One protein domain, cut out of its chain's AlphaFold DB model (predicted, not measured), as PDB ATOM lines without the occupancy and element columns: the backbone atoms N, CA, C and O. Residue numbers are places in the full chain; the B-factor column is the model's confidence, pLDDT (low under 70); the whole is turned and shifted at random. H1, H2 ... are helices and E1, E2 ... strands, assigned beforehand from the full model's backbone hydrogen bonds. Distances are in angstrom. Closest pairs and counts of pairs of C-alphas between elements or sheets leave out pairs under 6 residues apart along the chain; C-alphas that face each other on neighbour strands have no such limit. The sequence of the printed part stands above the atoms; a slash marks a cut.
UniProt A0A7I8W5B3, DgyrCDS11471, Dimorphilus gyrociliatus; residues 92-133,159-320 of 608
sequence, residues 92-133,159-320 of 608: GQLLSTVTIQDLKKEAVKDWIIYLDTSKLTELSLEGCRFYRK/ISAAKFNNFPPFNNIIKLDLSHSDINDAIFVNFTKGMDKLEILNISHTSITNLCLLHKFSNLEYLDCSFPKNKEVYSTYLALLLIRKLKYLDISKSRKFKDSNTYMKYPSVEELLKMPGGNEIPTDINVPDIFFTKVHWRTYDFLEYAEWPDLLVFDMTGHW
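This is residues 92 to 133 and 159 to 320 of the 608 residues of the protein "DgyrCDS11471" of Dimorphilus gyrociliatus (UniProt A0A7I8W5B3). A solenoid with little regular structure: stacked turns give strands E1 to E6, in order, to one curled parallel wall, with H2, H3 and H4 in a row across from it. The printed 204 residues, 48 in named elements, are mixed in class, ordered E1-H1-E2-E3-H2-E4-H3-E5-H4-E6-H5-H6, and compact: radius of gyration of the C-alphas 17.7 A, spans 53, 44 and 34 A.

E4, residues 200 to 202, and E5, residues 222 to 224, are parallel, N 201 and O 222 2.9 A apart. H3, residues 211 to 214, touches H4, residues 237 to 241, closest C-alphas Cys 212 and Ala 239, 4.9 A. H2, residues 185 to 191, has 2 of 3 O i to N i+4 pairs within hydrogen-bond range.

E1, 97 to 99, begins at C-alpha (101.894, 121.887, 143.249); then come H1, 108 to 112; E2, 122 to 124; E3, 175 to 177; E6, 248 to 250; H5, 269 to 273; H6, 300 to 303, ending at (126.591, 116.566, 168.592).

Residues 134 to 158 are cut out, gap 7.0 A; residues 258 to 320 have pLDDT under 70.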
ATOM      1  N   GLY A  92      88.861 124.039 138.061       37.38
ATOM      2  CA  GLY A  92      88.909 122.922 137.109       37.38
ATOM      3  C   GLY A  92      90.299 122.319 136.861       37.38
ATOM      4  O   GLY A  92      90.379 121.216 136.327       37.38
ATOM      5  N   GLN A  93      91.395 122.996 137.229       46.75
ATOM      6  CA  GLN A  93      92.755 122.504 136.961       46.75
ATOM      7  C   GLN A  93      93.341 121.727 138.149       46.75
ATOM      8  O   GLN A  93      93.328 122.185 139.292       46.75
ATOM      9  N   LEU A  94      93.890 120.543 137.863       51.94
ATOM     10  CA  LEU A  94      94.487 119.620 138.833       51.94
ATOM     11  C   LEU A  94      95.897 120.076 139.259       51.94
ATOM     12  O   LEU A  94      96.898 119.463 138.898       51.94
ATOM     13  N   LEU A  95      95.982 121.164 140.026       63.78
ATOM     14  CA  LEU A  95      97.249 121.672 140.562       63.78
ATOM     15  C   LEU A  95      97.678 120.892 141.819       63.78
ATOM     16  O   LEU A  95      97.273 121.213 142.934       63.78
ATOM     17  N   SER A  96      98.539 119.886 141.634       77.25
ATOM     18  CA  SER A  96      99.221 119.167 142.725       77.25
ATOM     19  C   SER A  96     100.247 120.031 143.468       77.25
ATOM     20  O   SER A  96     100.534 119.794 144.642       77.25
ATOM     21  N   THR A  97     100.785 121.044 142.789       81.69
ATOM     22  CA  THR A  97     101.894 121.887 143.249       81.69
ATOM     23  C   THR A  97     101.520 123.359 143.104       81.69
ATOM     24  O   THR A  97     101.065 123.779 142.041       81.69
ATOM     25  N   VAL A  98     101.722 124.157 144.158       82.44
ATOM     26  CA  VAL A  98     101.481 125.612 144.140       82.44
ATOM     27  C   VAL A  98     102.672 126.373 144.727       82.44
ATOM     28  O   VAL A  98     102.994 126.257 145.911       82.44
ATOM     29  N   THR A  99     103.295 127.217 143.906       75.56
ATOM     30  CA  THR A  99     104.375 128.142 144.284       75.56
ATOM     31  C   THR A  99     103.839 129.567 144.391       75.56
ATOM     32  O   THR A  99     103.329 130.124 143.426       75.56
ATOM     33  N   ILE A 100     103.945 130.195 145.566       71.69
ATOM     34  CA  ILE A 100     103.340 131.517 145.832       71.69
ATOM     35  C   ILE A 100     104.309 132.694 145.564       71.69
ATOM     36  O   ILE A 100     103.969 133.853 145.807       71.69
ATOM     37  N   GLN A 101     105.474 132.436 144.949       54.09
ATOM     38  CA  GLN A 101     106.385 133.488 144.468       54.09
ATOM     39  C   GLN A 101     105.692 134.472 143.493       54.09
ATOM     40  O   GLN A 101     105.936 135.679 143.561       54.09
ATOM     41  N   ASP A 102     104.777 133.986 142.644       42.81
ATOM     42  CA  ASP A 102     104.106 134.771 141.594       42.81
ATOM     43  C   ASP A 102     102.988 135.706 142.094       42.81
ATOM     44  O   ASP A 102     102.557 136.629 141.391       42.81
ATOM     45  N   LEU A 103     102.490 135.506 143.320       48.28
ATOM     46  CA  LEU A 103     101.348 136.259 143.843       48.28
ATOM     47  C   LEU A 103     101.793 137.510 144.612       48.28
ATOM     48  O   LEU A 103     102.440 137.452 145.659       48.28
ATOM     49  N   LYS A 104     101.351 138.688 144.144       53.31
ATOM     50  CA  LYS A 104     101.561 139.962 144.857       53.31
ATOM     51  C   LYS A 104     101.065 139.850 146.309       53.31
ATOM     52  O   LYS A 104      99.923 139.472 146.564       53.31
ATOM     53  N   LYS A 105     101.935 140.263 147.241       54.19
ATOM     54  CA  LYS A 105     101.948 140.025 148.708       54.19
ATOM     55  C   LYS A 105     100.663 140.277 149.521       54.19
ATOM     56  O   LYS A 105     100.661 139.996 150.715       54.19
ATOM     57  N   GLU A 106      99.592 140.793 148.925       49.50
ATOM     58  CA  GLU A 106      98.299 141.004 149.592       49.50
ATOM     59  C   GLU A 106      97.231 139.953 149.216       49.50
ATOM     60  O   GLU A 106      96.249 139.820 149.940       49.50
ATOM     61  N   ALA A 107      97.423 139.171 148.142       59.78
ATOM     62  CA  ALA A 107      96.404 138.255 147.607       59.78
ATOM     63  C   ALA A 107      96.360 136.857 148.262       59.78
ATOM     64  O   ALA A 107      95.320 136.204 148.232       59.78
ATOM     65  N   VAL A 108      97.456 136.399 148.877       65.06
ATOM     66  CA  VAL A 108      97.679 134.994 149.302       65.06
ATOM     67  C   VAL A 108      96.511 134.387 150.105       65.06
ATOM     68  O   VAL A 108      96.066 133.275 149.829       65.06
ATOM     69  N   LYS A 109      95.956 135.132 151.071       62.91
ATOM     70  CA  LYS A 109      94.830 134.675 151.916       62.91
ATOM     71  C   LYS A 109      93.517 134.512 151.136       62.91
ATOM     72  O   LYS A 109      92.671 133.708 151.519       62.91
ATOM     73  N   ASP A 110      93.314 135.319 150.104       66.38
ATOM     74  CA  ASP A 110      92.089 135.323 149.301       66.38
ATOM     75  C   ASP A 110      92.219 134.406 148.068       66.38
ATOM     76  O   ASP A 110      91.272 134.289 147.301       66.38
ATOM     77  N   TRP A 111      93.358 133.712 147.925       69.19
ATOM     78  CA  TRP A 111      93.560 132.567 147.030       69.19
ATOM     79  C   TRP A 111      93.377 131.230 147.755       69.19
ATOM     80  O   TRP A 111      92.573 130.412 147.328       69.19
ATOM     81  N   ILE A 112      94.067 131.020 148.884       68.56
ATOM     82  CA  ILE A 112      94.129 129.704 149.553       68.56
ATOM     83  C   ILE A 112      92.755 129.205 150.052       68.56
ATOM     84  O   ILE A 112      92.546 128.006 150.170       68.56
ATOM     85  N   ILE A 113      91.788 130.100 150.274       68.50
ATOM     86  CA  ILE A 113      90.396 129.738 150.615       68.50
ATOM     87  C   ILE A 113      89.650 129.052 149.448       68.50
ATOM     88  O   ILE A 113      88.646 128.389 149.687       68.50
ATOM     89  N   TYR A 114      90.132 129.195 148.210       71.25
ATOM     90  CA  TYR A 114      89.534 128.620 146.999       71.25
ATOM     91  C   TYR A 114      90.409 127.543 146.336       71.25
ATOM     92  O   TYR A 114      90.033 127.027 145.286       71.25
ATOM     93  N   LEU A 115      91.566 127.203 146.917       79.25
ATOM     94  CA  LEU A 115      92.356 126.057 146.466       79.25
ATOM     95  C   LEU A 115      91.717 124.764 146.978       79.25
ATOM     96  O   LEU A 115      91.401 124.651 148.163       79.25
ATOM     97  N   ASP A 116      91.592 123.769 146.102       85.62
ATOM     98  CA  ASP A 116      91.208 122.415 146.494       85.62
ATOM     99  C   ASP A 116      92.375 121.721 147.217       85.62
ATOM    100  O   ASP A 116      93.191 121.011 146.622       85.62
ATOM    101  N   THR A 117      92.465 121.926 148.535       89.00
ATOM    102  CA  THR A 117      93.524 121.331 149.364       89.00
ATOM    103  C   THR A 117      93.440 119.810 149.476       89.00
ATOM    104  O   THR A 117      94.358 119.206 150.029       89.00
ATOM    105  N   SER A 118      92.402 119.165 148.923       89.12
ATOM    106  CA  SER A 118      92.342 117.703 148.836       89.12
ATOM    107  C   SER A 118      93.303 117.128 147.788       89.12
ATOM    108  O   SER A 118      93.651 115.954 147.888       89.12
ATOM    109  N   LYS A 119      93.784 117.931 146.827       91.19
ATOM    110  CA  LYS A 119      94.713 117.483 145.767       91.19
ATOM    111  C   LYS A 119      96.117 118.092 145.851       91.19
ATOM    112  O   LYS A 119      97.009 117.663 145.128       91.19
ATOM    113  N   LEU A 120      96.314 119.072 146.730       94.50
ATOM    114  CA  LEU A 120      97.576 119.793 146.886       94.50
ATOM    115  C   LEU A 120      98.602 118.947 147.660       94.50
ATOM    116  O   LEU A 120      98.460 118.762 148.870       94.50
ATOM    117  N   THR A 121      99.636 118.463 146.971       96.44
ATOM    118  CA  THR A 121     100.753 117.693 147.547       96.44
ATOM    119  C   THR A 121     101.978 118.546 147.859       96.44
ATOM    120  O   THR A 121     102.767 118.187 148.733       96.44
ATOM    121  N   GLU A 122     102.151 119.681 147.181       96.94
ATOM    122  CA  GLU A 122     103.315 120.555 147.345       96.94
ATOM    123  C   GLU A 122     102.900 122.028 147.446       96.94
ATOM    124  O   GLU A 122     102.156 122.538 146.604       96.94
ATOM    125  N   LEU A 123     103.409 122.738 148.455       95.31
ATOM    126  CA  LEU A 123     103.132 124.160 148.658       95.31
ATOM    127  C   LEU A 123     104.411 124.918 149.021       95.31
ATOM    128  O   LEU A 123     105.052 124.611 150.024       95.31
ATOM    129  N   SER A 124     104.747 125.951 148.247       95.69
ATOM    130  CA  SER A 124     105.798 126.910 148.605       95.69
ATOM    131  C   SER A 124     105.208 128.279 148.927       95.69
ATOM    132  O   SER A 124     104.550 128.909 148.097       95.69
ATOM    133  N   LEU A 125     105.486 128.743 150.144       94.62
ATOM    134  CA  LEU A 125     105.233 130.083 150.669       94.62
ATOM    135  C   LEU A 125     106.546 130.858 150.873       94.62
ATOM    136  O   LEU A 125     106.623 131.728 151.750       94.62
ATOM    137  N   GLU A 126     107.580 130.549 150.086       94.50
ATOM    138  CA  GLU A 126     108.883 131.209 150.177       94.50
ATOM    139  C   GLU A 126     108.749 132.744 150.146       94.50
ATOM    140  O   GLU A 126     107.965 133.325 149.388       94.50
ATOM    141  N   GLY A 127     109.487 133.431 151.023       92.44
ATOM    142  CA  GLY A 127     109.547 134.895 151.075       92.44
ATOM    143  C   GLY A 127     108.239 135.600 151.477       92.44
ATOM    144  O   GLY A 127     108.179 136.840 151.480       92.44
ATOM    145  N   CYS A 128     107.182 134.856 151.824       90.19
ATOM    146  CA  CYS A 128     105.876 135.414 152.174       90.19
ATOM    147  C   CYS A 128     105.895 136.163 153.519       90.19
ATOM    148  O   CYS A 128     106.509 135.745 154.502       90.19
ATOM    149  N   ARG A 129     105.205 137.311 153.588       86.31
ATOM    150  CA  ARG A 129     105.331 138.258 154.714       86.31
ATOM    151  C   ARG A 129     104.078 138.375 155.576       86.31
ATOM    152  O   ARG A 129     103.133 139.107 155.283       86.31
ATOM    153  N   PHE A 130     104.107 137.672 156.699       79.56
ATOM    154  CA  PHE A 130     103.003 137.461 157.631       79.56
ATOM    155  C   PHE A 130     102.956 138.503 158.762       79.56
ATOM    156  O   PHE A 130     103.195 138.230 159.940       79.56
ATOM    157  N   TYR A 131     102.626 139.745 158.398       65.44
ATOM    158  CA  TYR A 131     102.694 140.905 159.295       65.44
ATOM    159  C   TYR A 131     101.691 140.901 160.472       65.44
ATOM    160  O   TYR A 131     100.628 141.536 160.421       65.44
ATOM    161  N   ARG A 132     102.093 140.307 161.609       55.03
ATOM    162  CA  ARG A 132     101.366 140.390 162.892       55.03
ATOM    163  C   ARG A 132     101.087 141.851 163.272       55.03
ATOM    164  O   ARG A 132     101.985 142.686 163.404       55.03
ATOM    165  N   LYS A 133      99.811 142.165 163.514       51.84
ATOM    166  CA  LYS A 133      99.340 143.496 163.927       51.84
ATOM    167  C   LYS A 133      99.873 143.863 165.318       51.84
ATOM    168  O   LYS A 133      99.196 143.623 166.311       51.84
ATOM    169  N   ILE A 159      97.572 141.040 158.242       53.09
ATOM    170  CA  ILE A 159      97.037 139.711 158.553       53.09
ATOM    171  C   ILE A 159      97.477 139.333 159.977       53.09
ATOM    172  O   ILE A 159      98.619 138.973 160.239       53.09
ATOM    173  N   SER A 160      96.571 139.484 160.942       57.22
ATOM    174  CA  SER A 160      96.778 139.046 162.329       57.22
ATOM    175  C   SER A 160      96.792 137.520 162.434       57.22
ATOM    176  O   SER A 160      95.979 136.884 161.774       57.22
ATOM    177  N   ALA A 161      97.606 136.954 163.334       60.78
ATOM    178  CA  ALA A 161      97.713 135.502 163.549       60.78
ATOM    179  C   ALA A 161      96.356 134.792 163.750       60.78
ATOM    180  O   ALA A 161      96.166 133.716 163.213       60.78
ATOM    181  N   ALA A 162      95.369 135.436 164.388       65.75
ATOM    182  CA  ALA A 162      94.004 134.903 164.518       65.75
ATOM    183  C   ALA A 162      93.276 134.626 163.178       65.75
ATOM    184  O   ALA A 162      92.271 133.929 163.166       65.75
ATOM    185  N   LYS A 163      93.759 135.161 162.046       69.69
ATOM    186  CA  LYS A 163      93.267 134.832 160.694       69.69
ATOM    187  C   LYS A 163      93.928 133.579 160.098       69.69
ATOM    188  O   LYS A 163      93.484 133.132 159.050       69.69
ATOM    189  N   PHE A 164      94.956 133.028 160.748       72.31
ATOM    190  CA  PHE A 164      95.571 131.740 160.398       72.31
ATOM    191  C   PHE A 164      94.874 130.543 161.056       72.31
ATOM    192  O   PHE A 164      95.185 129.407 160.732       72.31
ATOM    193  N   ASN A 165      93.886 130.784 161.921       75.62
ATOM    194  CA  ASN A 165      93.074 129.739 162.548       75.62
ATOM    195  C   ASN A 165      92.060 129.095 161.579       75.62
ATOM    196  O   ASN A 165      91.486 128.062 161.907       75.62
ATOM    197  N   ASN A 166      91.830 129.712 160.412       80.38
ATOM    198  CA  ASN A 166      90.781 129.353 159.450       80.38
ATOM    199  C   ASN A 166      91.367 128.927 158.091       80.38
ATOM    200  O   ASN A 166      90.757 129.182 157.054       80.38
ATOM    201  N   PHE A 167      92.572 128.349 158.072       82.12
ATOM    202  CA  PHE A 167      93.062 127.694 156.861       82.12
ATOM    203  C   PHE A 167      92.331 126.356 156.673       82.12
ATOM    204  O   PHE A 167      92.073 125.677 157.671       82.12
ATOM    205  N   PRO A 168      91.973 125.981 155.431       85.56
ATOM    206  CA  PRO A 168      91.499 124.632 155.151       85.56
ATOM    207  C   PRO A 168      92.575 123.609 155.561       85.56
ATOM    208  O   PRO A 168      93.768 123.905 155.448       85.56
ATOM    209  N   PRO A 169      92.185 122.427 156.062       87.69
ATOM    210  CA  PRO A 169      93.142 121.415 156.484       87.69
ATOM    211  C   PRO A 169      93.902 120.861 155.267       87.69
ATOM    212  O   PRO A 169      93.318 120.530 154.231       87.69
ATOM    213  N   PHE A 170      95.228 120.791 155.386       92.94
ATOM    214  CA  PHE A 170      96.151 120.452 154.299       92.94
ATOM    215  C   PHE A 170      96.553 118.967 154.333       92.94
ATOM    216  O   PHE A 170      97.734 118.623 154.345       92.94
ATOM    217  N   ASN A 171      95.553 118.084 154.357       94.25
ATOM    218  CA  ASN A 171      95.704 116.654 154.681       94.25
ATOM    219  C   ASN A 171      96.571 115.831 153.710       94.25
ATOM    220  O   ASN A 171      96.905 114.685 154.011       94.25
ATOM    221  N   ASN A 172      96.903 116.386 152.542       96.31
ATOM    222  CA  ASN A 172      97.667 115.709 151.495       96.31
ATOM    223  C   ASN A 172      98.997 116.395 151.145       96.31
ATOM    224  O   ASN A 172      99.672 115.917 150.239       96.31
ATOM    225  N   ILE A 173      99.416 117.447 151.866       97.12
ATOM    226  CA  ILE A 173     100.727 118.067 151.632       97.12
ATOM    227  C   ILE A 173     101.852 117.145 152.118       97.12
ATOM    228  O   ILE A 173     101.939 116.814 153.299       97.12
ATOM    229  N   ILE A 174     102.729 116.802 151.175       98.00
ATOM    230  CA  ILE A 174     103.947 116.002 151.331       98.00
ATOM    231  C   ILE A 174     105.172 116.921 151.440       98.00
ATOM    232  O   ILE A 174     106.073 116.661 152.237       98.00
ATOM    233  N   LYS A 175     105.197 118.029 150.682       98.12
ATOM    234  CA  LYS A 175     106.295 119.010 150.695       98.12
ATOM    235  C   LYS A 175     105.793 120.407 151.035       98.12
ATOM    236  O   LYS A 175     104.925 120.944 150.343       98.12
ATOM    237  N   LEU A 176     106.382 121.019 152.058       97.56
ATOM    238  CA  LEU A 176     106.088 122.388 152.465       97.56
ATOM    239  C   LEU A 176     107.364 123.231 152.536       97.56
ATOM    240  O   LEU A 176     108.228 123.002 153.383       97.56
ATOM    241  N   ASP A 177     107.429 124.269 151.706       97.81
ATOM    242  CA  ASP A 177     108.460 125.298 151.805       97.81
ATOM    243  C   ASP A 177     107.884 126.576 152.433       97.81
ATOM    244  O   ASP A 177     106.939 127.177 151.922       97.81
ATOM    245  N   LEU A 178     108.440 126.981 153.573       96.62
ATOM    246  CA  LEU A 178     108.136 128.222 154.285       96.62
ATOM    247  C   LEU A 178     109.353 129.159 154.346       96.62
ATOM    248  O   LEU A 178     109.336 130.117 155.123       96.62
ATOM    249  N   SER A 179     110.423 128.881 153.605       96.62
ATOM    250  CA  SER A 179     111.709 129.559 153.749       96.62
ATOM    251  C   SER A 179     111.626 131.067 153.522       96.62
ATOM    252  O   SER A 179     110.737 131.594 152.850       96.62
ATOM    253  N   HIS A 180     112.524 131.813 154.165       95.31
ATOM    254  CA  HIS A 180     112.590 133.281 154.078       95.31
ATOM    255  C   HIS A 180     111.290 134.040 154.455       95.31
ATOM    256  O   HIS A 180     111.202 135.253 154.240       95.31
ATOM    257  N   SER A 181     110.290 133.367 155.039       94.56
ATOM    258  CA  SER A 181     108.995 133.957 155.396       94.56
ATOM    259  C   SER A 181     108.961 134.546 156.815       94.56
ATOM    260  O   SER A 181     109.649 134.088 157.728       94.56
ATOM    261  N   ASP A 182     108.084 135.529 157.060       91.69
ATOM    262  CA  ASP A 182     107.877 136.104 158.409       91.69
ATOM    263  C   ASP A 182     107.052 135.166 159.347       91.69
ATOM    264  O   ASP A 182     106.445 135.620 160.328       91.69
ATOM    265  N   ILE A 183     106.972 133.857 159.058       92.62
ATOM    266  CA  ILE A 183     106.277 132.881 159.913       92.62
ATOM    267  C   ILE A 183     107.004 132.739 161.253       92.62
ATOM    268  O   ILE A 183     108.228 132.693 161.333       92.62
ATOM    269  N   ASN A 184     106.209 132.672 162.315       93.44
ATOM    270  CA  ASN A 184     106.612 132.470 163.703       93.44
ATOM    271  C   ASN A 184     105.777 131.334 164.305       93.44
ATOM    272  O   ASN A 184     104.713 131.020 163.770       93.44
ATOM    273  N   ASP A 185     106.225 130.785 165.431       93.88
ATOM    274  CA  ASP A 185     105.640 129.640 166.151       93.88
ATOM    275  C   ASP A 185     104.099 129.613 166.142       93.88
ATOM    276  O   ASP A 185     103.485 128.654 165.681       93.88
ATOM    277  N   ALA A 186     103.454 130.708 166.558       92.31
ATOM    278  CA  ALA A 186     101.994 130.794 166.664       92.31
ATOM    279  C   ALA A 186     101.246 130.800 165.313       92.31
ATOM    280  O   ALA A 186     100.052 130.516 165.272       92.31
ATOM    281  N   ILE A 187     101.920 131.153 164.213       92.81
ATOM    282  CA  ILE A 187     101.388 130.989 162.851       92.81
ATOM    283  C   ILE A 187     101.660 129.561 162.371       92.81
ATOM    284  O   ILE A 187     100.762 128.929 161.823       92.81
ATOM    285  N   PHE A 188     102.865 129.042 162.629       94.38
ATOM    286  CA  PHE A 188     103.293 127.712 162.204       94.38
ATOM    287  C   PHE A 188     102.392 126.595 162.752       94.38
ATOM    288  O   PHE A 188     101.936 125.770 161.963       94.38
ATOM    289  N   VAL A 189     102.060 126.604 164.054       93.44
ATOM    290  CA  VAL A 189     101.161 125.602 164.675       93.44
ATOM    291  C   VAL A 189      99.825 125.504 163.943       93.44
ATOM    292  O   VAL A 189      99.395 124.405 163.597       93.44
ATOM    293  N   ASN A 190      99.183 126.652 163.706       91.25
ATOM    294  CA  ASN A 190      97.836 126.714 163.141       91.25
ATOM    295  C   ASN A 190      97.837 126.412 161.641       91.25
ATOM    296  O   ASN A 190      96.938 125.736 161.156       91.25
ATOM    297  N   PHE A 191      98.855 126.895 160.923       91.06
ATOM    298  CA  PHE A 191      99.000 126.671 159.490       91.06
ATOM    299  C   PHE A 191      99.273 125.197 159.159       91.06
ATOM    300  O   PHE A 191      98.697 124.666 158.218       91.06
ATOM    301  N   THR A 192     100.098 124.513 159.957       93.81
ATOM    302  CA  THR A 192     100.503 123.117 159.715       93.81
ATOM    303  C   THR A 192      99.600 122.076 160.394       93.81
ATOM    304  O   THR A 192     100.058 121.005 160.798       93.81
ATOM    305  N   LYS A 193      98.315 122.383 160.602       92.62
ATOM    306  CA  LYS A 193      97.364 121.460 161.242       92.62
ATOM    307  C   LYS A 193      96.814 120.450 160.221       92.62
ATOM    308  O   LYS A 193      96.276 120.860 159.197       92.62
ATOM    309  N   GLY A 194      96.927 119.155 160.525       92.56
ATOM    310  CA  GLY A 194      96.501 118.052 159.650       92.56
ATOM    311  C   GLY A 194      97.495 117.690 158.540       92.56
ATOM    312  O   GLY A 194      97.180 116.864 157.694       92.56
ATOM    313  N   MET A 195      98.692 118.290 158.512       96.31
ATOM    314  CA  MET A 195      99.759 117.934 157.560       96.31
ATOM    315  C   MET A 195     100.497 116.663 158.007       96.31
ATOM    316  O   MET A 195     101.715 116.646 158.164       96.31
ATOM    317  N   ASP A 196      99.746 115.596 158.258       95.38
ATOM    318  CA  ASP A 196     100.255 114.396 158.931       95.38
ATOM    319  C   ASP A 196     101.065 113.501 157.959       95.38
ATOM    320  O   ASP A 196     101.789 112.596 158.371       95.38
ATOM    321  N   LYS A 197     100.994 113.809 156.654       97.00
ATOM    322  CA  LYS A 197     101.767 113.213 155.547       97.00
ATOM    323  C   LYS A 197     103.014 114.021 155.149       97.00
ATOM    324  O   LYS A 197     103.573 113.780 154.085       97.00
ATOM    325  N   LEU A 198     103.421 115.007 155.948       98.00
ATOM    326  CA  LEU A 198     104.529 115.894 155.595       98.00
ATOM    327  C   LEU A 198     105.878 115.157 155.671       98.00
ATOM    328  O   LEU A 198     106.315 114.789 156.759       98.00
ATOM    329  N   GLU A 199     106.536 114.993 154.523       98.12
ATOM    330  CA  GLU A 199     107.838 114.325 154.362       98.12
ATOM    331  C   GLU A 199     108.991 115.332 154.215       98.12
ATOM    332  O   GLU A 199     110.099 115.078 154.688       98.12
ATOM    333  N   ILE A 200     108.747 116.498 153.605       98.38
ATOM    334  CA  ILE A 200     109.769 117.530 153.363       98.38
ATOM    335  C   ILE A 200     109.309 118.877 153.919       98.38
ATOM    336  O   ILE A 200     108.281 119.412 153.500       98.38
ATOM    337  N   LEU A 201     110.104 119.459 154.821       98.00
ATOM    338  CA  LEU A 201     109.845 120.759 155.436       98.00
ATOM    339  C   LEU A 201     111.069 121.678 155.347       98.00
ATOM    340  O   LEU A 201     112.116 121.411 155.935       98.00
ATOM    341  N   ASN A 202     110.904 122.822 154.685       97.88
ATOM    342  CA  ASN A 202     111.878 123.911 154.708       97.88
ATOM    343  C   ASN A 202     111.338 125.077 155.552       97.88
ATOM    344  O   ASN A 202     110.342 125.709 155.205       97.88
ATOM    345  N   ILE A 203     111.992 125.363 156.679       96.62
ATOM    346  CA  ILE A 203     111.710 126.499 157.576       96.62
ATOM    347  C   ILE A 203     112.929 127.413 157.755       96.62
ATOM    348  O   ILE A 203     112.950 128.257 158.664       96.62
ATOM    349  N   SER A 204     113.934 127.291 156.883       95.94
ATOM    350  CA  SER A 204     115.121 128.145 156.874       95.94
ATOM    351  C   SER A 204     114.763 129.629 156.803       95.94
ATOM    352  O   SER A 204     113.746 130.048 156.249       95.94
ATOM    353  N   HIS A 205     115.588 130.469 157.425       94.94
ATOM    354  CA  HIS A 205     115.401 131.928 157.440       94.94
ATOM    355  C   HIS A 205     114.065 132.474 158.004       94.94
ATOM    356  O   HIS A 205     113.890 133.692 158.035       94.94
ATOM    357  N   THR A 206     113.171 131.629 158.534       95.06
ATOM    358  CA  THR A 206     111.918 132.059 159.185       95.06
ATOM    359  C   THR A 206     112.124 132.607 160.602       95.06
ATOM    360  O   THR A 206     113.213 132.538 161.183       95.06
ATOM    361  N   SER A 207     111.044 133.089 161.226       93.38
ATOM    362  CA  SER A 207     110.991 133.482 162.644       93.38
ATOM    363  C   SER A 207     110.488 132.369 163.589       93.38
ATOM    364  O   SER A 207     110.138 132.673 164.725       93.38
ATOM    365  N   ILE A 208     110.458 131.093 163.169       93.50
ATOM    366  CA  ILE A 208     110.065 129.945 164.020       93.50
ATOM    367  C   ILE A 208     111.166 129.650 165.051       93.50
ATOM    368  O   ILE A 208     112.262 129.245 164.676       93.50
ATOM    369  N   THR A 209     110.926 129.908 166.330       91.69
ATOM    370  CA  THR A 209     111.893 129.741 167.428       91.69
ATOM    371  C   THR A 209     111.748 128.432 168.191       91.69
ATOM    372  O   THR A 209     112.715 128.021 168.827       91.69
ATOM    373  N   ASN A 210     110.582 127.787 168.134       92.81
ATOM    374  CA  ASN A 210     110.270 126.588 168.904       92.81
ATOM    375  C   ASN A 210     110.214 125.350 167.990       92.81
ATOM    376  O   ASN A 210     109.225 125.148 167.284       92.81
ATOM    377  N   LEU A 211     111.257 124.510 168.011       92.75
ATOM    378  CA  LEU A 211     111.264 123.256 167.235       92.75
ATOM    379  C   LEU A 211     110.497 122.115 167.917       92.75
ATOM    380  O   LEU A 211     110.198 121.117 167.268       92.75
ATOM    381  N   CYS A 212     110.059 122.279 169.171       91.69
ATOM    382  CA  CYS A 212     109.165 121.319 169.827       91.69
ATOM    383  C   CYS A 212     107.817 121.181 169.106       91.69
ATOM    384  O   CYS A 212     107.078 120.236 169.355       91.69
ATOM    385  N   LEU A 213     107.501 122.088 168.178       91.88
ATOM    386  CA  LEU A 213     106.320 122.046 167.316       91.88
ATOM    387  C   LEU A 213     106.415 121.024 166.165       91.88
ATOM    388  O   LEU A 213     105.430 120.851 165.444       91.88
ATOM    389  N   LEU A 214     107.575 120.382 165.974       94.25
ATOM    390  CA  LEU A 214     107.819 119.427 164.888       94.25
ATOM    391  C   LEU A 214     107.463 117.968 165.231       94.25
ATOM    392  O   LEU A 214     107.278 117.182 164.309       94.25
ATOM    393  N   HIS A 215     107.292 117.613 166.514       92.44
ATOM    394  CA  HIS A 215     107.071 116.223 166.967       92.44
ATOM    395  C   HIS A 215     105.887 115.502 166.295       92.44
ATOM    396  O   HIS A 215     105.855 114.279 166.233       92.44
ATOM    397  N   LYS A 216     104.903 116.261 165.806       93.12
ATOM    398  CA  LYS A 216     103.698 115.752 165.136       93.12
ATOM    399  C   LYS A 216     103.930 115.266 163.699       93.12
ATOM    400  O   LYS A 216     103.051 114.618 163.144       93.12
ATOM    401  N   PHE A 217     105.065 115.591 163.075       95.50
ATOM    402  CA  PHE A 217     105.368 115.174 161.704       95.50
ATOM    403  C   PHE A 217     106.114 113.833 161.708       95.50
ATOM    404  O   PHE A 217     107.290 113.757 161.364       95.50
ATOM    405  N   SER A 218     105.428 112.758 162.102       94.81
ATOM    406  CA  SER A 218     106.004 111.402 162.186       94.81
ATOM    407  C   SER A 218     106.510 110.845 160.846       94.81
ATOM    408  O   SER A 218     107.277 109.883 160.829       94.81
ATOM    409  N   ASN A 219     106.106 111.456 159.727       96.81
ATOM    410  CA  ASN A 219     106.549 111.115 158.377       96.81
ATOM    411  C   ASN A 219     107.711 111.975 157.844       96.81
ATOM    412  O   ASN A 219     108.155 111.729 156.727       96.81
ATOM    413  N   LEU A 220     108.213 112.956 158.603       97.81
ATOM    414  CA  LEU A 220     109.191 113.919 158.091       97.81
ATOM    415  C   LEU A 220     110.570 113.280 157.866       97.81
ATOM    416  O   LEU A 220     111.214 112.838 158.813       97.81
ATOM    417  N   GLU A 221     111.034 113.292 156.617       97.81
ATOM    418  CA  GLU A 221     112.328 112.747 156.197       97.81
ATOM    419  C   GLU A 221     113.393 113.829 155.972       97.81
ATOM    420  O   GLU A 221     114.581 113.584 156.196       97.81
ATOM    421  N   TYR A 222     112.983 115.034 155.563       98.06
ATOM    422  CA  TYR A 222     113.874 116.161 155.276       98.06
ATOM    423  C   TYR A 222     113.462 117.411 156.058       98.06
ATOM    424  O   TYR A 222     112.340 117.906 155.909       98.06
ATOM    425  N   LEU A 223     114.401 117.974 156.826       97.12
ATOM    426  CA  LEU A 223     114.237 119.241 157.535       97.12
ATOM    427  C   LEU A 223     115.384 120.215 157.224       97.12
ATOM    428  O   LEU A 223     116.517 120.010 157.654       97.12
ATOM    429  N   ASP A 224     115.078 121.332 156.562       96.88
ATOM    430  CA  ASP A 224     115.954 122.514 156.579       96.88
ATOM    431  C   ASP A 224     115.445 123.504 157.634       96.88
ATOM    432  O   ASP A 224     114.391 124.129 157.485       96.88
ATOM    433  N   CYS A 225     116.212 123.661 158.712       94.81
ATOM    434  CA  CYS A 225     116.020 124.697 159.719       94.81
ATOM    435  C   CYS A 225     117.296 125.543 159.903       94.81
ATOM    436  O   CYS A 225     117.656 125.962 161.008       94.81
ATOM    437  N   SER A 226     117.956 125.867 158.784       93.75
ATOM    438  CA  SER A 226     119.110 126.767 158.693       93.75
ATOM    439  C   SER A 226     118.706 128.233 158.946       93.75
ATOM    440  O   SER A 226     118.512 129.068 158.058       93.75
ATOM    441  N   PHE A 227     118.527 128.573 160.223       89.19
ATOM    442  CA  PHE A 227     118.057 129.885 160.658       89.19
ATOM    443  C   PHE A 227     119.134 130.984 160.561       89.19
ATOM    444  O   PHE A 227     120.325 130.697 160.463       89.19
ATOM    445  N   PRO A 228     118.766 132.281 160.612       86.38
ATOM    446  CA  PRO A 228     119.740 133.368 160.542       86.38
ATOM    447  C   PRO A 228     120.695 133.387 161.752       86.38
ATOM    448  O   PRO A 228     120.269 133.208 162.893       86.38
ATOM    449  N   LYS A 229     121.979 133.711 161.517       79.75
ATOM    450  CA  LYS A 229     123.086 133.690 162.507       79.75
ATOM    451  C   LYS A 229     122.907 134.573 163.764       79.75
ATOM    452  O   LYS A 229     123.811 134.632 164.596       79.75
ATOM    453  N   ASN A 230     121.808 135.307 163.910       80.81
ATOM    454  CA  ASN A 230     121.480 136.162 165.059       80.81
ATOM    455  C   ASN A 230     120.268 135.673 165.874       80.81
ATOM    456  O   ASN A 230     119.878 136.345 166.826       80.81
ATOM    457  N   LYS A 231     119.666 134.539 165.505       80.12
ATOM    458  CA  LYS A 231     118.489 133.964 166.156       80.12
ATOM    459  C   LYS A 231     118.906 132.817 167.079       80.12
ATOM    460  O   LYS A 231     119.636 131.924 166.658       80.12
ATOM    461  N   GLU A 232     118.453 132.858 168.330       82.62
ATOM    462  CA  GLU A 232     118.537 131.710 169.241       82.62
ATOM    463  C   GLU A 232     117.329 130.798 168.993       82.62
ATOM    464  O   GLU A 232     116.225 131.285 168.730       82.62
ATOM    465  N   VAL A 233     117.552 129.486 169.031       80.31
ATOM    466  CA  VAL A 233     116.534 128.473 168.730       80.31
ATOM    467  C   VAL A 233     116.325 127.609 169.965       80.31
ATOM    468  O   VAL A 233     117.284 127.076 170.524       80.31
ATOM    469  N   TYR A 234     115.066 127.465 170.365       79.62
ATOM    470  CA  TYR A 234     114.634 126.578 171.436       79.62
ATOM    471  C   TYR A 234     114.088 125.298 170.800       79.62
ATOM    472  O   TYR A 234     112.891 125.142 170.561       79.62
ATOM    473  N   SER A 235     115.000 124.392 170.470       66.88
ATOM    474  CA  SER A 235     114.682 122.972 170.375       66.88
ATOM    475  C   SER A 235     114.915 122.358 171.747       66.88
ATOM    476  O   SER A 235     115.987 122.565 172.313       66.88
ATOM    477  N   THR A 236     114.000 121.527 172.237       68.88
ATOM    478  CA  THR A 236     114.492 120.348 172.951       68.88
ATOM    479  C   THR A 236     115.115 119.425 171.914       68.88
ATOM    480  O   THR A 236     114.524 119.192 170.860       68.88
ATOM    481  N   TYR A 237     116.288 118.875 172.211       72.25
ATOM    482  CA  TYR A 237     116.865 117.772 171.434       72.25
ATOM    483  C   TYR A 237     115.854 116.610 171.276       72.25
ATOM    484  O   TYR A 237     115.653 116.089 170.178       72.25
ATOM    485  N   LEU A 238     115.077 116.346 172.338       80.44
ATOM    486  CA  LEU A 238     113.926 115.430 172.368       80.44
ATOM    487  C   LEU A 238     112.933 115.616 171.204       80.44
ATOM    488  O   LEU A 238     112.372 114.642 170.721       80.44
ATOM    489  N   ALA A 239     112.696 116.848 170.742       84.62
ATOM    490  CA  ALA A 239     111.732 117.109 169.675       84.62
ATOM    491  C   ALA A 239     112.184 116.603 168.300       84.62
ATOM    492  O   ALA A 239     111.330 116.317 167.465       84.62
ATOM    493  N   LEU A 240     113.498 116.505 168.073       88.50
ATOM    494  CA  LEU A 240     114.067 115.918 166.859       88.50
ATOM    495  C   LEU A 240     114.130 114.388 166.977       88.50
ATOM    496  O   LEU A 240     113.795 113.709 166.015       88.50
ATOM    497  N   LEU A 241     114.430 113.847 168.167       88.56
ATOM    498  CA  LEU A 241     114.393 112.396 168.434       88.56
ATOM    499  C   LEU A 241     113.009 111.755 168.218       88.56
ATOM    500  O   LEU A 241     112.916 110.565 167.927       88.56
ATOM    501  N   LEU A 242     111.922 112.524 168.341       91.69
ATOM    502  CA  LEU A 242     110.568 112.042 168.037       91.69
ATOM    503  C   LEU A 242     110.304 111.893 166.522       91.69
ATOM    504  O   LEU A 242     109.354 111.215 166.134       91.69
ATOM    505  N   ILE A 243     111.145 112.470 165.655       93.88
ATOM    506  CA  ILE A 243     110.998 112.435 164.192       93.88
ATOM    507  C   ILE A 243     111.751 111.221 163.621       93.88
ATOM    508  O   ILE A 243     112.782 111.347 162.965       93.88
ATOM    509  N   ARG A 244     111.231 110.013 163.873       92.06
ATOM    510  CA  ARG A 244     111.916 108.734 163.566       92.06
ATOM    511  C   ARG A 244     112.283 108.495 162.099       92.06
ATOM    512  O   ARG A 244     113.097 107.621 161.833       92.06
ATOM    513  N   LYS A 245     111.670 109.208 161.150       96.06
ATOM    514  CA  LYS A 245     111.977 109.079 159.715       96.06
ATOM    515  C   LYS A 245     112.983 110.106 159.197       96.06
ATOM    516  O   LYS A 245     113.285 110.077 158.007       96.06
ATOM    517  N   LEU A 246     113.492 111.002 160.046       95.69
ATOM    518  CA  LEU A 246     114.385 112.073 159.616       95.69
ATOM    519  C   LEU A 246     115.701 111.484 159.087       95.69
ATOM    520  O   LEU A 246     116.435 110.851 159.833       95.69
ATOM    521  N   LYS A 247     115.991 111.711 157.802       96.31
ATOM    522  CA  LYS A 247     117.226 111.291 157.109       96.31
ATOM    523  C   LYS A 247     118.169 112.470 156.872       96.31
ATOM    524  O   LYS A 247     119.376 112.291 156.741       96.31
ATOM    525  N   TYR A 248     117.619 113.684 156.787       96.19
ATOM    526  CA  TYR A 248     118.357 114.898 156.446       96.19
ATOM    527  C   TYR A 248     118.014 116.054 157.388       96.19
ATOM    528  O   TYR A 248     116.839 116.390 157.567       96.19
ATOM    529  N   LEU A 249     119.048 116.722 157.909       94.94
ATOM    530  CA  LEU A 249     118.916 117.878 158.795       94.94
ATOM    531  C   LEU A 249     119.932 118.988 158.453       94.94
ATOM    532  O   LEU A 249     121.118 118.867 158.758       94.94
ATOM    533  N   ASP A 250     119.473 120.110 157.879       94.50
ATOM    534  CA  ASP A 250     120.299 121.326 157.739       94.50
ATOM    535  C   ASP A 250     120.047 122.295 158.905       94.50
ATOM    536  O   ASP A 250     118.970 122.874 159.062       94.50
ATOM    537  N   ILE A 251     121.095 122.494 159.707       91.88
ATOM    538  CA  ILE A 251     121.180 123.460 160.810       91.88
ATOM    539  C   ILE A 251     122.345 124.455 160.635       91.88
ATOM    540  O   ILE A 251     122.636 125.249 161.528       91.88
ATOM    541  N   SER A 252     122.987 124.468 159.464       89.06
ATOM    542  CA  SER A 252     124.290 125.085 159.150       89.06
ATOM    543  C   SER A 252     124.434 126.579 159.464       89.06
ATOM    544  O   SER A 252     125.537 127.092 159.684       89.06
ATOM    545  N   LYS A 253     123.320 127.316 159.466       87.88
ATOM    546  CA  LYS A 253     123.284 128.774 159.684       87.88
ATOM    547  C   LYS A 253     122.849 129.141 161.114       87.88
ATOM    548  O   LYS A 253     123.089 130.272 161.551       87.88
ATOM    549  N   SER A 254     122.286 128.189 161.860       83.00
ATOM    550  CA  SER A 254     121.781 128.355 163.225       83.00
ATOM    551  C   SER A 254     122.942 128.482 164.216       83.00
ATOM    552  O   SER A 254     123.696 127.544 164.443       83.00
ATOM    553  N   ARG A 255     123.121 129.670 164.814       76.19
ATOM    554  CA  ARG A 255     124.316 129.969 165.635       76.19
ATOM    555  C   ARG A 255     124.301 129.396 167.051       76.19
ATOM    556  O   ARG A 255     125.363 129.353 167.668       76.19
ATOM    557  N   LYS A 256     123.113 129.109 167.588       74.31
ATOM    558  CA  LYS A 256     122.879 128.589 168.938       74.31
ATOM    559  C   LYS A 256     121.542 127.859 168.986       74.31
ATOM    560  O   LYS A 256     120.491 128.506 168.917       74.31
ATOM    561  N   PHE A 257     121.596 126.556 169.209       72.25
ATOM    562  CA  PHE A 257     120.547 125.898 169.971       72.25
ATOM    563  C   PHE A 257     120.792 126.200 171.449       72.25
ATOM    564  O   PHE A 257     121.935 126.239 171.904       72.25
ATOM    565  N   LYS A 258     119.724 126.492 172.184       67.81
ATOM    566  CA  LYS A 258     119.736 126.506 173.643       67.81
ATOM    567  C   LYS A 258     118.722 125.480 174.100       67.81
ATOM    568  O   LYS A 258     117.530 125.690 173.867       67.81
ATOM    569  N   ASP A 259     119.177 124.457 174.815       58.75
ATOM    570  CA  ASP A 259     118.263 123.688 175.648       58.75
ATOM    571  C   ASP A 259     117.543 124.651 176.591       58.75
ATOM    572  O   ASP A 259     118.146 125.465 177.299       58.75
ATOM    573  N   SER A 260     116.219 124.576 176.586       52.53
ATOM    574  CA  SER A 260     115.335 125.497 177.302       52.53
ATOM    575  C   SER A 260     115.302 125.286 178.825       52.53
ATOM    576  O   SER A 260     114.430 125.852 179.487       52.53
ATOM    577  N   ASN A 261     116.286 124.556 179.382       44.09
ATOM    578  CA  ASN A 261     116.432 124.124 180.785       44.09
ATOM    579  C   ASN A 261     116.340 125.264 181.820       44.09
ATOM    580  O   ASN A 261     116.221 125.008 183.012       44.09
ATOM    581  N   THR A 262     116.417 126.519 181.375       43.38
ATOM    582  CA  THR A 262     116.382 127.729 182.207       43.38
ATOM    583  C   THR A 262     115.127 128.596 182.038       43.38
ATOM    584  O   THR A 262     114.933 129.494 182.854       43.38
ATOM    585  N   TYR A 263     114.279 128.374 181.019       36.72
ATOM    586  CA  TYR A 263     113.214 129.338 180.660       36.72
ATOM    587  C   TYR A 263     111.867 128.769 180.193       36.72
ATOM    588  O   TYR A 263     110.906 129.536 180.125       36.72
ATOM    589  N   MET A 264     111.740 127.470 179.908       38.41
ATOM    590  CA  MET A 264     110.422 126.834 179.789       38.41
ATOM    591  C   MET A 264     110.274 125.753 180.853       38.41
ATOM    592  O   MET A 264     111.159 124.919 181.022       38.41
ATOM    593  N   LYS A 265     109.134 125.746 181.552       39.81
ATOM    594  CA  LYS A 265     108.736 124.582 182.344       39.81
ATOM    595  C   LYS A 265     108.386 123.483 181.345       39.81
ATOM    596  O   LYS A 265     107.443 123.653 180.573       39.81
ATOM    597  N   TYR A 266     109.183 122.424 181.309       43.78
ATOM    598  CA  TYR A 266     108.970 121.343 180.355       43.78
ATOM    599  C   TYR A 266     107.620 120.661 180.566       43.78
ATOM    600  O   TYR A 266     107.255 120.441 181.725       43.78
ATOM    601  N   PRO A 267     106.933 120.240 179.485       45.22
ATOM    602  CA  PRO A 267     106.100 119.058 179.603       45.22
ATOM    603  C   PRO A 267     107.009 117.911 180.057       45.22
ATOM    604  O   PRO A 267     108.058 117.669 179.455       45.22
ATOM    605  N   SER A 268     106.647 117.235 181.147       51.94
ATOM    606  CA  SER A 268     107.341 116.017 181.571       51.94
ATOM    607  C   SER A 268     107.315 114.962 180.456       51.94
ATOM    608  O   SER A 268     106.539 115.073 179.504       51.94
ATOM    609  N   VAL A 269     108.112 113.894 180.582       45.50
ATOM    610  CA  VAL A 269     108.012 112.749 179.656       45.50
ATOM    611  C   VAL A 269     106.564 112.250 179.590       45.50
ATOM    612  O   VAL A 269     106.056 112.001 178.506       45.50
ATOM    613  N   GLU A 270     105.842 112.236 180.713       48.47
ATOM    614  CA  GLU A 270     104.417 111.912 180.729       48.47
ATOM    615  C   GLU A 270     103.527 112.920 179.991       48.47
ATOM    616  O   GLU A 270     102.538 112.522 179.391       48.47
ATOM    617  N   GLU A 271     103.807 114.224 180.060       53.22
ATOM    618  CA  GLU A 271     103.046 115.232 179.309       53.22
ATOM    619  C   GLU A 271     103.337 115.156 177.805       53.22
ATOM    620  O   GLU A 271     102.424 115.379 177.017       53.22
ATOM    621  N   LEU A 272     104.557 114.773 177.403       49.34
ATOM    622  CA  LEU A 272     104.903 114.451 176.014       49.34
ATOM    623  C   LEU A 272     104.200 113.166 175.540       49.34
ATOM    624  O   LEU A 272     103.602 113.176 174.467       49.34
ATOM    625  N   LEU A 273     104.182 112.106 176.358       51.38
ATOM    626  CA  LEU A 273     103.405 110.881 176.111       51.38
ATOM    627  C   LEU A 273     101.896 111.181 175.965       51.38
ATOM    628  O   LEU A 273     101.217 110.554 175.158       51.38
ATOM    629  N   LYS A 274     101.375 112.179 176.696       54.94
ATOM    630  CA  LYS A 274      99.974 112.645 176.626       54.94
ATOM    631  C   LYS A 274      99.683 113.589 175.439       54.94
ATOM    632  O   LYS A 274      98.523 113.964 175.254       54.94
ATOM    633  N   MET A 275     100.673 113.991 174.632       48.16
ATOM    634  CA  MET A 275     100.425 114.737 173.384       48.16
ATOM    635  C   MET A 275      99.933 113.798 172.263       48.16
ATOM    636  O   MET A 275     100.189 112.596 172.313       48.16
ATOM    637  N   PRO A 276      99.234 114.301 171.224       37.62
ATOM    638  CA  PRO A 276      98.839 113.477 170.081       37.62
ATOM    639  C   PRO A 276     100.058 112.825 169.405       37.62
ATOM    640  O   PRO A 276     100.952 113.526 168.939       37.62
ATOM    641  N   GLY A 277     100.088 111.488 169.373       47.09
ATOM    642  CA  GLY A 277     101.232 110.681 168.915       47.09
ATOM    643  C   GLY A 277     102.185 110.210 170.027       47.09
ATOM    644  O   GLY A 277     103.036 109.363 169.778       47.09
ATOM    645  N   GLY A 278     102.031 110.695 171.263       34.66
ATOM    646  CA  GLY A 278     102.920 110.369 172.380       34.66
ATOM    647  C   GLY A 278     102.793 108.940 172.921       34.66
ATOM    648  O   GLY A 278     103.766 108.413 173.442       34.66
ATOM    649  N   ASN A 279     101.652 108.265 172.745       38.94
ATOM    650  CA  ASN A 279     101.449 106.886 173.224       38.94
ATOM    651  C   ASN A 279     102.371 105.838 172.558       38.94
ATOM    652  O   ASN A 279     102.428 104.703 173.021       38.94
ATOM    653  N   GLU A 280     103.082 106.197 171.485       45.78
ATOM    654  CA  GLU A 280     103.963 105.310 170.716       45.78
ATOM    655  C   GLU A 280     105.448 105.676 170.889       45.78
ATOM    656  O   GLU A 280     106.183 105.794 169.907       45.78
ATOM    657  N   ILE A 281     105.924 105.879 172.123       42.50
ATOM    658  CA  ILE A 281     107.364 105.902 172.441       42.50
ATOM    659  C   ILE A 281     107.784 104.498 172.913       42.50
ATOM    660  O   ILE A 281     107.436 104.127 174.034       42.50
ATOM    661  N   PRO A 282     108.518 103.708 172.101       38.75
ATOM    662  CA  PRO A 282     109.137 102.474 172.567       38.75
ATOM    663  C   PRO A 282     110.190 102.773 173.636       38.75
ATOM    664  O   PRO A 282     110.807 103.839 173.626       38.75
ATOM    665  N   THR A 283     110.460 101.797 174.502       39.16
ATOM    666  CA  THR A 283     111.668 101.799 175.346       39.16
ATOM    667  C   THR A 283     112.944 101.816 174.506       39.16
ATOM    668  O   THR A 283     113.945 102.400 174.910       39.16
ATOM    669  N   ASP A 284     112.872 101.229 173.312       41.56
ATOM    670  CA  ASP A 284     113.983 101.094 172.381       41.56
ATOM    671  C   ASP A 284     113.969 102.286 171.412       41.56
ATOM    672  O   ASP A 284     113.342 102.264 170.347       41.56
ATOM    673  N   ILE A 285     114.632 103.378 171.806       41.38
ATOM    674  CA  ILE A 285     114.811 104.560 170.952       41.38
ATOM    675  C   ILE A 285     115.848 104.226 169.878       41.38
ATOM    676  O   ILE A 285     117.039 104.488 170.039       41.38
ATOM    677  N   ASN A 286     115.389 103.645 168.771       42.19
ATOM    678  CA  ASN A 286     116.229 103.442 167.599       42.19
ATOM    679  C   ASN A 286     116.523 104.811 166.955       42.19
ATOM    680  O   ASN A 286     115.614 105.462 166.428       42.19
ATOM    681  N   VAL A 287     117.768 105.272 167.067       46.06
ATOM    682  CA  VAL A 287     118.226 106.568 166.543       46.06
ATOM    683  C   VAL A 287     118.358 106.468 165.017       46.06
ATOM    684  O   VAL A 287     119.006 105.536 164.548       46.06
ATOM    685  N   PRO A 288     117.751 107.373 164.226       49.78
ATOM    686  CA  PRO A 288     117.805 107.289 162.768       49.78
ATOM    687  C   PRO A 288     119.142 107.770 162.181       49.78
ATOM    688  O   PRO A 288     119.764 108.702 162.696       49.78
ATOM    689  N   ASP A 289     119.515 107.185 161.040       54.97
ATOM    690  CA  ASP A 289     120.680 107.558 160.227       54.97
ATOM    691  C   ASP A 289     120.507 108.965 159.621       54.97
ATOM    692  O   ASP A 289     119.992 109.142 158.511       54.97
ATOM    693  N   ILE A 290     120.912 109.997 160.365       55.94
ATOM    694  CA  ILE A 290     120.797 111.397 159.941       55.94
ATOM    695  C   ILE A 290     122.101 111.885 159.305       55.94
ATOM    696  O   ILE A 290     123.136 112.035 159.956       55.94
ATOM    697  N   PHE A 291     122.006 112.245 158.028       53.28
ATOM    698  CA  PHE A 291     123.078 112.876 157.272       53.28
ATOM    699  C   PHE A 291     123.098 114.390 157.522       53.28
ATOM    700  O   PHE A 291     122.124 115.096 157.231       53.28
ATOM    701  N   PHE A 292     124.237 114.913 157.987       54.78
ATOM    702  CA  PHE A 292     124.471 116.356 158.074       54.78
ATOM    703  C   PHE A 292     125.380 116.825 156.939       54.78
ATOM    704  O   PHE A 292     126.584 116.564 156.922       54.78
ATOM    705  N   THR A 293     124.820 117.595 156.009       43.47
ATOM    706  CA  THR A 293     125.581 118.129 154.870       43.47
ATOM    707  C   THR A 293     126.477 119.310 155.221       43.47
ATOM    708  O   THR A 293     127.460 119.523 154.515       43.47
ATOM    709  N   LYS A 294     126.132 120.103 156.252       54.22
ATOM    710  CA  LYS A 294     126.919 121.247 156.758       54.22
ATOM    711  C   LYS A 294     126.662 121.495 158.249       54.22
ATOM    712  O   LYS A 294     125.627 122.046 158.623       54.22
ATOM    713  N   VAL A 295     127.635 121.176 159.100       48.81
ATOM    714  CA  VAL A 295     127.624 121.513 160.537       48.81
ATOM    715  C   VAL A 295     128.551 122.708 160.769       48.81
ATOM    716  O   VAL A 295     129.685 122.715 160.308       48.81
ATOM    717  N   HIS A 296     128.093 123.752 161.465       48.62
ATOM    718  CA  HIS A 296     128.974 124.864 161.843       48.62
ATOM    719  C   HIS A 296     129.777 124.464 163.085       48.62
ATOM    720  O   HIS A 296     129.217 123.893 164.012       48.62
ATOM    721  N   TRP A 297     131.046 124.866 163.196       41.28
ATOM    722  CA  TRP A 297     131.914 124.495 164.331       41.28
ATOM    723  C   TRP A 297     131.410 124.833 165.756       41.28
ATOM    724  O   TRP A 297     132.006 124.388 166.726       41.28
ATOM    725  N   ARG A 298     130.324 125.610 165.912       44.62
ATOM    726  CA  ARG A 298     129.656 125.894 167.208       44.62
ATOM    727  C   ARG A 298     128.434 125.008 167.472       44.62
ATOM    728  O   ARG A 298     127.614 125.311 168.332       44.62
ATOM    729  N   THR A 299     128.284 123.974 166.660       49.12
ATOM    730  CA  THR A 299     127.214 122.979 166.702       49.12
ATOM    731  C   THR A 299     127.794 121.596 167.036       49.12
ATOM    732  O   THR A 299     127.039 120.644 167.184       49.12
ATOM    733  N   TYR A 300     129.113 121.478 167.251       45.50
ATOM    734  CA  TYR A 300     129.705 120.285 167.865       45.50
ATOM    735  C   TYR A 300     129.258 120.124 169.326       45.50
ATOM    736  O   TYR A 300     128.908 119.013 169.703       45.50
ATOM    737  N   ASP A 301     129.069 121.222 170.071       47.41
ATOM    738  CA  ASP A 301     128.387 121.262 171.379       47.41
ATOM    739  C   ASP A 301     126.983 120.600 171.365       47.41
ATOM    740  O   ASP A 301     126.450 120.249 172.411       47.41
ATOM    741  N   PHE A 302     126.351 120.471 170.189       46.47
ATOM    742  CA  PHE A 302     125.040 119.835 169.982       46.47
ATOM    743  C   PHE A 302     125.157 118.364 169.532       46.47
ATOM    744  O   PHE A 302     124.224 117.596 169.741       46.47
ATOM    745  N   LEU A 303     126.296 117.959 168.958       49.84
ATOM    746  CA  LEU A 303     126.591 116.566 168.592       49.84
ATOM    747  C   LEU A 303     127.261 115.784 169.737       49.84
ATOM    748  O   LEU A 303     127.121 114.572 169.810       49.84
ATOM    749  N   GLU A 304     127.960 116.453 170.657       42.47
ATOM    750  CA  GLU A 304     128.673 115.800 171.770       42.47
ATOM    751  C   GLU A 304     127.734 115.149 172.810       42.47
ATOM    752  O   GLU A 304     128.134 114.219 173.503       42.47
ATOM    753  N   TYR A 305     126.467 115.576 172.871       41.47
ATOM    754  CA  TYR A 305     125.409 114.953 173.684       41.47
ATOM    755  C   TYR A 305     124.570 113.907 172.923       41.47
ATOM    756  O   TYR A 305     123.561 113.429 173.443       41.47
ATOM    757  N   ALA A 306     124.944 113.583 171.683       43.84
ATOM    758  CA  ALA A 306     124.161 112.758 170.775       43.84
ATOM    759  C   ALA A 306     124.898 111.446 170.452       43.84
ATOM    760  O   ALA A 306     125.761 111.404 169.577       43.84
ATOM    761  N   GLU A 307     124.544 110.359 171.147       42.16
ATOM    762  CA  GLU A 307     125.035 109.001 170.856       42.16
ATOM    763  C   GLU A 307     124.413 108.471 169.551       42.16
ATOM    764  O   GLU A 307     123.461 107.693 169.558       42.16
ATOM    765  N   TRP A 308     124.891 108.977 168.411       53.00
ATOM    766  CA  TRP A 308     124.426 108.610 167.070       53.00
ATOM    767  C   TRP A 308     125.507 107.734 166.413       53.00
ATOM    768  O   TRP A 308     126.578 108.259 166.099       53.00
ATOM    769  N   PRO A 309     125.283 106.414 166.251       37.97
ATOM    770  CA  PRO A 309     126.352 105.470 165.908       37.97
ATOM    771  C   PRO A 309     126.929 105.675 164.497       37.97
ATOM    772  O   PRO A 309     128.143 105.606 164.326       37.97
ATOM    773  N   ASP A 310     126.086 106.008 163.517       41.88
ATOM    774  CA  ASP A 310     126.432 106.025 162.086       41.88
ATOM    775  C   ASP A 310     126.435 107.452 161.488       41.88
ATOM    776  O   ASP A 310     125.955 107.736 160.389       41.88
ATOM    777  N   LEU A 311     126.992 108.396 162.253       39.94
ATOM    778  CA  LEU A 311     126.998 109.830 161.955       39.94
ATOM    779  C   LEU A 311     127.987 110.226 160.831       39.94
ATOM    780  O   LEU A 311     129.177 110.447 161.075       39.94
ATOM    781  N   LEU A 312     127.483 110.441 159.611       38.66
ATOM    782  CA  LEU A 312     128.247 111.040 158.504       38.66
ATOM    783  C   LEU A 312     128.096 112.574 158.453       38.66
ATOM    784  O   LEU A 312     127.048 113.110 158.085       38.66
ATOM    785  N   VAL A 313     129.188 113.283 158.770       42.09
ATOM    786  CA  VAL A 313     129.315 114.748 158.651       42.09
ATOM    787  C   VAL A 313     130.288 115.101 157.529       42.09
ATOM    788  O   VAL A 313     131.463 114.743 157.594       42.09
ATOM    789  N   PHE A 314     129.830 115.875 156.546       33.19
ATOM    790  CA  PHE A 314     130.708 116.493 155.549       33.19
ATOM    791  C   PHE A 314     130.973 117.962 155.911       33.19
ATOM    792  O   PHE A 314     130.052 118.777 155.947       33.19
ATOM    793  N   ASP A 315     132.241 118.318 156.141       35.91
ATOM    794  CA  ASP A 315     132.691 119.714 156.164       35.91
ATOM    795  C   ASP A 315     133.492 120.013 154.887       35.91
ATOM    796  O   ASP A 315     134.362 119.251 154.474       35.91
ATOM    797  N   MET A 316     133.160 121.133 154.248       30.34
ATOM    798  CA  MET A 316     133.784 121.645 153.022       30.34
ATOM    799  C   MET A 316     134.437 123.019 153.265       30.34
ATOM    800  O   MET A 316     134.753 123.743 152.320       30.34
ATOM    801  N   THR A 317     134.612 123.421 154.529       33.22
ATOM    802  CA  THR A 317     135.309 124.648 154.925       33.22
ATOM    803  C   THR A 317     136.754 124.322 155.312       33.22
ATOM    804  O   THR A 317     137.025 123.703 156.333       33.22
ATOM    805  N   GLY A 318     137.700 124.694 154.442       29.95
ATOM    806  CA  GLY A 318     139.097 124.237 154.490       29.95
ATOM    807  C   GLY A 318     139.946 124.800 155.636       29.95
ATOM    808  O   GLY A 318     140.856 125.589 155.390       29.95
ATOM    809  N   HIS A 319     139.683 124.368 156.869       34.97
ATOM    810  CA  HIS A 319     140.518 124.609 158.049       34.97
ATOM    811  C   HIS A 319     141.235 123.314 158.461       34.97
ATOM    812  O   HIS A 319     140.705 122.495 159.209       34.97
ATOM    813  N   TRP A 320     142.454 123.127 157.947       31.73
ATOM    814  CA  TRP A 320     143.217 121.877 158.064       31.73
ATOM    815  C   TRP A 320     143.610 121.492 159.500       31.73
ATOM    816  O   TRP A 320     143.706 120.304 159.803       31.73
TER     817      TRP A 320